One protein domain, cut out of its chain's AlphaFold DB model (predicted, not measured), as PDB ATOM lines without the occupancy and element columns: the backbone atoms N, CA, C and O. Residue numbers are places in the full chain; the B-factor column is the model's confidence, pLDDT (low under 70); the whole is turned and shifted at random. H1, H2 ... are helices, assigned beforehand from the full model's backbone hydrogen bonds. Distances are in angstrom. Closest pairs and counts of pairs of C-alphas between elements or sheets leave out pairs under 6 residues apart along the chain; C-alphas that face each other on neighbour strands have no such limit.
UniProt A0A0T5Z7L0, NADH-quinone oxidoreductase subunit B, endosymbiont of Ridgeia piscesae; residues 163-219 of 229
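AT A GLANCE: This is residues 163 to 219 of the 229 residues of the protein "NADH-quinone oxidoreductase subunit B" of endosymbiont of Ridgeia piscesae (UniProt A0A0T5Z7L0). Two pairs of short helices make the two ends of a small body: H3 packs nearly square on H1, and H4 packs at a steep angle on H2. Residues 183 to 191 and 199 to 208 run between the pairs. The printed part has 57 residues with four named helices, H1 to H4 in chain order, and no named strand: all helix. It is compact, with a radius of gyration of the C-alphas of 10.5 A, and spans 28 by 21 by 16 A.

IN THESE COORDINATES: H1, residues 163 to 169, begins at C-alpha 163 (-13.317, -0.176, -41.234). H2, residues 171 to 182, is 15.9 A long. H3 is residues 192 to 198. H4, residues 209 to 217, is 13.1 A long and ends at C-alpha 217 (-5.283, 1.955, -15.297).

HOW THE PARTS SIT: H1 and H2 are close but not clearly touching, about perpendicular at 86 degrees; their closest C-alphas, Tyr 167 and Tyr 174, are 7.2 A apart. H1 touches H3, about perpendicular at 89 degrees; the closest C-alphas, Tyr 168 and Ala 196, are 5.4 A apart. H2 touches H4 at a steep tilt of 67 degrees, only just short of about perpendicular, the same way; the closest C-alphas, Gly 176 and His 210, are 5.6 A apart. H1 and H4 are apart. Every O i to N i+4 pair is within hydrogen-bond range in H2, H3 and H4; in H1, 2 of 3.

THE WHOLE: The C-alphas farthest apart, Gly 183 and Gly 200, are 29.1 A apart. The printed part has no cut and no long link. Residue 219 is under 70 in pLDDT.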
ATOM      1  N   ARG A 163     -12.924  -0.932 -42.438       91.62
ATOM      2  CA  ARG A 163     -13.317  -0.176 -41.234       91.62
ATOM      3  C   ARG A 163     -12.591  -0.634 -39.973       91.62
ATOM      4  O   ARG A 163     -12.381   0.164 -39.066       91.62
ATOM      5  N   TRP A 164     -12.116  -1.874 -39.937       92.00
ATOM      6  CA  TRP A 164     -11.244  -2.348 -38.867       92.00
ATOM      7  C   TRP A 164      -9.942  -1.535 -38.742       92.00
ATOM      8  O   TRP A 164      -9.458  -1.344 -37.631       92.00
ATOM      9  N   GLN A 165      -9.401  -0.986 -39.838       92.38
ATOM     10  CA  GLN A 165      -8.233  -0.092 -39.789       92.38
ATOM     11  C   GLN A 165      -8.589   1.262 -39.174       92.38
ATOM     12  O   GLN A 165      -7.777   1.849 -38.459       92.38
ATOM     13  N   ASP A 166      -9.806   1.755 -39.433       91.50
ATOM     14  CA  ASP A 166     -10.295   3.007 -38.853       91.50
ATOM     15  C   ASP A 166     -10.375   2.919 -37.326       91.50
ATOM     16  O   ASP A 166     -10.164   3.927 -36.655       91.50
ATOM     17  N   TYR A 167     -10.660   1.732 -36.784       92.94
ATOM     18  CA  TYR A 167     -10.688   1.496 -35.342       92.94
ATOM     19  C   TYR A 167      -9.322   1.687 -34.699       92.94
ATOM     20  O   TYR A 167      -9.230   2.387 -33.699       92.94
ATOM     21  N   TYR A 168      -8.259   1.158 -35.312       92.50
ATOM     22  CA  TYR A 168      -6.893   1.379 -34.837       92.50
ATOM     23  C   TYR A 168      -6.466   2.842 -35.003       92.50
ATOM     24  O   TYR A 168      -5.973   3.454 -34.058       92.50
ATOM     25  N   ARG A 169      -6.721   3.449 -36.169       91.88
ATOM     26  CA  ARG A 169      -6.317   4.836 -36.480       91.88
ATOM     27  C   ARG A 169      -7.032   5.907 -35.654       91.88
ATOM     28  O   ARG A 169      -6.513   7.011 -35.515       91.88
ATOM     29  N   ARG A 170      -8.245   5.617 -35.179       92.38
ATOM     30  CA  ARG A 170      -9.099   6.537 -34.405       92.38
ATOM     31  C   ARG A 170      -9.507   5.947 -33.059       92.38
ATOM     32  O   ARG A 170     -10.607   6.213 -32.573       92.38
ATOM     33  N   TYR A 171      -8.649   5.113 -32.481       93.44
ATOM     34  CA  TYR A 171      -8.979   4.373 -31.270       93.44
ATOM     35  C   TYR A 171      -9.351   5.292 -30.098       93.44
ATOM     36  O   TYR A 171     -10.330   5.007 -29.413       93.44
ATOM     37  N   ASP A 172      -8.675   6.437 -29.926       94.06
ATOM     38  CA  ASP A 172      -8.979   7.404 -28.857       94.06
ATOM     39  C   ASP A 172     -10.423   7.928 -28.937       94.06
ATOM     40  O   ASP A 172     -11.084   8.097 -27.914       94.06
ATOM     41  N   TRP A 173     -10.957   8.103 -30.153       94.06
ATOM     42  CA  TRP A 173     -12.339   8.541 -30.361       94.06
ATOM     43  C   TRP A 173     -13.353   7.471 -29.948       94.06
ATOM     44  O   TRP A 173     -14.300   7.759 -29.213       94.06
ATOM     45  N   TYR A 174     -13.142   6.226 -30.389       94.81
ATOM     46  CA  TYR A 174     -14.002   5.106 -29.999       94.81
ATOM     47  C   TYR A 174     -13.939   4.874 -28.488       94.81
ATOM     48  O   TYR A 174     -14.976   4.753 -27.837       94.81
ATOM     49  N   LEU A 175     -12.734   4.873 -27.917       94.31
ATOM     50  CA  LEU A 175     -12.512   4.704 -26.488       94.31
ATOM     51  C   LEU A 175     -13.148   5.835 -25.674       94.31
ATOM     52  O   LEU A 175     -13.765   5.557 -24.651       94.31
ATOM     53  N   GLY A 176     -13.077   7.084 -26.139       94.56
ATOM     54  CA  GLY A 176     -13.730   8.217 -25.484       94.56
ATOM     55  C   GLY A 176     -15.248   8.066 -25.411       94.56
ATOM     56  O   GLY A 176     -15.837   8.259 -24.347       94.56
ATOM     57  N   ASN A 177     -15.886   7.621 -26.499       95.00
ATOM     58  CA  ASN A 177     -17.323   7.324 -26.496       95.00
ATOM     59  C   ASN A 177     -17.660   6.150 -25.561       95.00
ATOM     60  O   ASN A 177     -18.664   6.184 -24.846       95.00
ATOM     61  N   GLN A 178     -16.813   5.118 -25.527       94.94
ATOM     62  CA  GLN A 178     -16.982   3.981 -24.621       94.94
ATOM     63  C   GLN A 178     -16.828   4.387 -23.148       94.94
ATOM     64  O   GLN A 178     -17.674   4.027 -22.330       94.94
ATOM     65  N   GLN A 179     -15.799   5.161 -22.801       94.12
ATOM     66  CA  GLN A 179     -15.562   5.671 -21.446       94.12
ATOM     67  C   GLN A 179     -16.670   6.631 -21.007       94.12
ATOM     68  O   GLN A 179     -17.135   6.539 -19.876       94.12
ATOM     69  N   HIS A 180     -17.185   7.472 -21.907       93.56
ATOM     70  CA  HIS A 180     -18.344   8.315 -21.609       93.56
ATOM     71  C   HIS A 180     -19.568   7.487 -21.180       93.56
ATOM     72  O   HIS A 180     -20.305   7.886 -20.280       93.56
ATOM     73  N   LEU A 181     -19.769   6.314 -21.789       92.69
ATOM     74  CA  LEU A 181     -20.892   5.432 -21.477       92.69
ATOM     75  C   LEU A 181     -20.640   4.524 -20.259       92.69
ATOM     76  O   LEU A 181     -21.570   4.207 -19.516       92.69
ATOM     77  N   PHE A 182     -19.410   4.046 -20.073       93.25
ATOM     78  CA  PHE A 182     -19.075   3.013 -19.085       93.25
ATOM     79  C   PHE A 182     -18.343   3.527 -17.841       93.25
ATOM     80  O   PHE A 182     -18.236   2.771 -16.871       93.25
ATOM     81  N   GLY A 183     -17.880   4.776 -17.869       91.75
ATOM     82  CA  GLY A 183     -16.995   5.399 -16.888       91.75
ATOM     83  C   GLY A 183     -15.528   5.398 -17.331       91.75
ATOM     84  O   GLY A 183     -15.105   4.570 -18.140       91.75
ATOM     85  N   ASP A 184     -14.740   6.298 -16.739       88.69
ATOM     86  CA  ASP A 184     -13.328   6.529 -17.093       88.69
ATOM     87  C   ASP A 184     -12.434   5.294 -16.880       88.69
ATOM     88  O   ASP A 184     -11.468   5.086 -17.608       88.69
ATOM     89  N   ASN A 185     -12.804   4.414 -15.943       87.06
ATOM     90  CA  ASN A 185     -12.075   3.176 -15.630       87.06
ATOM     91  C   ASN A 185     -12.357   2.027 -16.619       87.06
ATOM     92  O   ASN A 185     -11.995   0.876 -16.356       87.06
ATOM     93  N   TRP A 186     -13.095   2.280 -17.703       90.44
ATOM     94  CA  TRP A 186     -13.408   1.253 -18.688       90.44
ATOM     95  C   TRP A 186     -12.155   0.816 -19.446       90.44
ATOM     96  O   TRP A 186     -11.472   1.627 -20.069       90.44
ATOM     97  N   GLN A 187     -11.902  -0.491 -19.417       87.06
ATOM     98  CA  GLN A 187     -10.803  -1.123 -20.122       87.06
ATOM     99  C   GLN A 187     -11.157  -2.551 -20.516       87.06
ATOM    100  O   GLN A 187     -11.951  -3.234 -19.855       87.06
ATOM    101  N   THR A 188     -10.507  -3.016 -21.568       86.38
ATOM    102  CA  THR A 188     -10.504  -4.402 -22.007       86.38
ATOM    103  C   THR A 188      -9.128  -5.022 -21.733       86.38
ATOM    104  O   THR A 188      -8.140  -4.311 -21.554       86.38
ATOM    105  N   PRO A 189      -9.031  -6.360 -21.634       84.75
ATOM    106  CA  PRO A 189      -7.759  -7.045 -21.422       84.75
ATOM    107  C   PRO A 189      -6.869  -7.076 -22.677       84.75
ATOM    108  O   PRO A 189      -5.752  -7.580 -22.605       84.75
ATOM    109  N   THR A 190      -7.361  -6.602 -23.824       85.06
ATOM    110  CA  THR A 190      -6.643  -6.630 -25.101       85.06
ATOM    111  C   THR A 190      -5.827  -5.352 -25.268       85.06
ATOM    112  O   THR A 190      -6.346  -4.255 -25.073       85.06
ATOM    113  N   ASP A 191      -4.559  -5.472 -25.663       87.38
ATOM    114  CA  ASP A 191      -3.730  -4.307 -25.978       87.38
ATOM    115  C   ASP A 191      -3.912  -3.880 -27.440       87.38
ATOM    116  O   ASP A 191      -3.197  -4.307 -28.348       87.38
ATOM    117  N   VAL A 192      -4.920  -3.035 -27.661       88.69
ATOM    118  CA  VAL A 192      -5.266  -2.507 -28.988       88.69
ATOM    119  C   VAL A 192      -4.168  -1.589 -29.539       88.69
ATOM    120  O   VAL A 192      -3.999  -1.500 -30.754       88.69
ATOM    121  N   ILE A 193      -3.403  -0.917 -28.669       88.31
ATOM    122  CA  ILE A 193      -2.341   0.011 -29.080       88.31
ATOM    123  C   ILE A 193      -1.145  -0.782 -29.608       88.31
ATOM    124  O   ILE A 193      -0.665  -0.489 -30.704       88.31
ATOM    125  N   ALA A 194      -0.720  -1.822 -28.887       86.94
ATOM    126  CA  ALA A 194       0.328  -2.723 -29.364       86.94
ATOM    127  C   ALA A 194      -0.079  -3.434 -30.666       86.94
ATOM    128  O   ALA A 194       0.733  -3.586 -31.581       86.94
ATOM    129  N   GLU A 195      -1.351  -3.830 -30.801       86.88
ATOM    130  CA  GLU A 195      -1.854  -4.405 -32.051       86.88
ATOM    131  C   GLU A 195      -1.825  -3.380 -33.206       86.88
ATOM    132  O   GLU A 195      -1.407  -3.708 -34.319       86.88
ATOM    133  N   ALA A 196      -2.200  -2.122 -32.951       88.44
ATOM    134  CA  ALA A 196      -2.109  -1.046 -33.940       88.44
ATOM    135  C   ALA A 196      -0.659  -0.785 -34.383       88.44
ATOM    136  O   ALA A 196      -0.420  -0.553 -35.572       88.44
ATOM    137  N   GLU A 197       0.301  -0.847 -33.456       88.62
ATOM    138  CA  GLU A 197       1.734  -0.740 -33.745       88.62
ATOM    139  C   GLU A 197       2.215  -1.895 -34.629       88.62
ATOM    140  O   GLU A 197       2.855  -1.656 -35.653       88.62
ATOM    141  N   HIS A 198       1.825  -3.133 -34.300       86.31
ATOM    142  CA  HIS A 198       2.172  -4.327 -35.075       86.31
ATOM    143  C   HIS A 198       1.744  -4.222 -36.547       86.31
ATOM    144  O   HIS A 198       2.494  -4.608 -37.445       86.31
ATOM    145  N   TYR A 199       0.559  -3.663 -36.812       85.19
ATOM    146  CA  TYR A 199       0.067  -3.449 -38.175       85.19
ATOM    147  C   TYR A 199       0.550  -2.140 -38.824       85.19
ATOM    148  O   TYR A 199       0.231  -1.896 -39.991       85.19
ATOM    149  N   GLY A 200       1.289  -1.286 -38.107       87.75
ATOM    150  CA  GLY A 200       1.692   0.038 -38.593       87.75
ATOM    151  C   GLY A 200       0.500   0.971 -38.851       87.75
ATOM    152  O   GLY A 200       0.519   1.765 -39.791       87.75
ATOM    153  N   LEU A 201      -0.567   0.839 -38.058       87.81
ATOM    154  CA  LEU A 201      -1.836   1.567 -38.201       87.81
ATOM    155  C   LEU A 201      -2.036   2.661 -37.145       87.81
ATOM    156  O   LEU A 201      -3.151   3.162 -36.990       87.81
ATOM    157  N   ILE A 202      -0.972   3.058 -36.448       88.25
ATOM    158  CA  ILE A 202      -0.997   4.224 -35.563       88.25
ATOM    159  C   ILE A 202      -1.251   5.472 -36.418       88.25
ATOM    160  O   ILE A 202      -0.500   5.771 -37.345       88.25
ATOM    161  N   GLY A 203      -2.334   6.181 -36.117       82.06
ATOM    162  CA  GLY A 203      -2.670   7.472 -36.704       82.06
ATOM    163  C   GLY A 203      -2.698   8.582 -35.656       82.06
ATOM    164  O   GLY A 203      -2.599   8.333 -34.455       82.06
ATOM    165  N   ASP A 204      -2.914   9.813 -36.116       83.38
ATOM    166  CA  ASP A 204      -2.945  11.016 -35.267       83.38
ATOM    167  C   ASP A 204      -4.035  10.973 -34.178       83.38
ATOM    168  O   ASP A 204      -3.951  11.683 -33.183       83.38
ATOM    169  N   GLN A 205      -5.076  10.155 -34.376       86.38
ATOM    170  CA  GLN A 205      -6.210   9.981 -33.459       86.38
ATOM    171  C   GLN A 205      -6.184   8.626 -32.732       86.38
ATOM    172  O   GLN A 205      -7.169   8.240 -32.098       86.38
ATOM    173  N   THR A 206      -5.087   7.872 -32.841       87.25
ATOM    174  CA  THR A 206      -4.901   6.625 -32.088       87.25
ATOM    175  C   THR A 206      -4.500   6.924 -30.655       87.25
ATOM    176  O   THR A 206      -5.027   6.293 -29.747       87.25
ATOM    177  N   LEU A 207      -3.589   7.882 -30.458       89.81
ATOM    178  CA  LEU A 207      -3.078   8.286 -29.153       89.81
ATOM    179  C   LEU A 207      -3.649   9.656 -28.787       89.81
ATOM    180  O   LEU A 207      -3.390  10.647 -29.466       89.81
ATOM    181  N   GLY A 208      -4.410   9.716 -27.704       90.38
ATOM    182  CA  GLY A 208      -4.988  10.945 -27.188       90.38
ATOM    183  C   GLY A 208      -5.211  10.897 -25.682       90.38
ATOM    184  O   GLY A 208      -4.501  10.221 -24.928       90.38
ATOM    185  N   ARG A 209      -6.192  11.676 -25.223       90.94
ATOM    186  CA  ARG A 209      -6.490  11.825 -23.793       90.94
ATOM    187  C   ARG A 209      -7.028  10.526 -23.197       90.94
ATOM    188  O   ARG A 209      -6.652  10.172 -22.082       90.94
ATOM    189  N   HIS A 210      -7.913   9.840 -23.911       91.00
ATOM    190  CA  HIS A 210      -8.591   8.647 -23.415       91.00
ATOM    191  C   HIS A 210      -7.645   7.450 -23.375       91.00
ATOM    192  O   HIS A 210      -7.668   6.684 -22.412       91.00
ATOM    193  N   THR A 211      -6.743   7.334 -24.351       88.62
ATOM    194  CA  THR A 211      -5.683   6.317 -24.307       88.62
ATOM    195  C   THR A 211      -4.646   6.590 -23.222       88.62
ATOM    196  O   THR A 211      -4.160   5.646 -22.608       88.62
ATOM    197  N   ALA A 212      -4.324   7.856 -22.935       89.19
ATOM    198  CA  ALA A 212      -3.435   8.193 -21.822       89.19
ATOM    199  C   ALA A 212      -4.055   7.811 -20.464       89.19
ATOM    200  O   ALA A 212      -3.359   7.294 -19.593       89.19
ATOM    201  N   LEU A 213      -5.369   8.010 -20.299       88.00
ATOM    202  CA  LEU A 213      -6.109   7.526 -19.127       88.00
ATOM    203  C   LEU A 213      -6.113   5.995 -19.051       88.00
ATOM    204  O   LEU A 213      -5.891   5.436 -17.980       88.00
ATOM    205  N   LEU A 214      -6.304   5.315 -20.186       86.69
ATOM    206  CA  LEU A 214      -6.244   3.856 -20.251       86.69
ATOM    207  C   LEU A 214      -4.889   3.342 -19.752       86.69
ATOM    208  O   LEU A 214      -4.868   2.489 -18.873       86.69
ATOM    209  N   GLN A 215      -3.775   3.911 -20.215       84.56
ATOM    210  CA  GLN A 215      -2.423   3.508 -19.800       84.56
ATOM    211  C   GLN A 215      -2.168   3.643 -18.289       84.56
ATOM    212  O   GLN A 215      -1.374   2.887 -17.739       84.56
ATOM    213  N   GLN A 216      -2.844   4.569 -17.599       84.50
ATOM    214  CA  GLN A 216      -2.726   4.714 -16.141       84.50
ATOM    215  C   GLN A 216      -3.404   3.568 -15.376       84.50
ATOM    216  O   GLN A 216      -2.974   3.217 -14.276       84.50
ATOM    217  N   HIS A 217      -4.471   2.996 -15.937       79.31
ATOM    218  CA  HIS A 217      -5.283   1.955 -15.297       79.31
ATOM    219  C   HIS A 217      -5.020   0.546 -15.840       79.31
ATOM    220  O   HIS A 217      -5.319  -0.448 -15.163       79.31
ATOM    221  N   GLN A 218      -4.445   0.457 -17.038       73.75
ATOM    222  CA  GLN A 218      -4.176  -0.787 -17.729       73.75
ATOM    223  C   GLN A 218      -3.017  -1.509 -17.052       73.75
ATOM    224  O   GLN A 218      -1.898  -1.012 -16.955       73.75
ATOM    225  N   LYS A 219      -3.295  -2.726 -16.591       68.12
ATOM    226  CA  LYS A 219      -2.254  -3.689 -16.242       68.12
ATOM    227  C   LYS A 219      -1.980  -4.498 -17.505       68.12
ATOM    228  O   LYS A 219      -2.819  -5.347 -17.821       68.12
TER     229      LYS A 219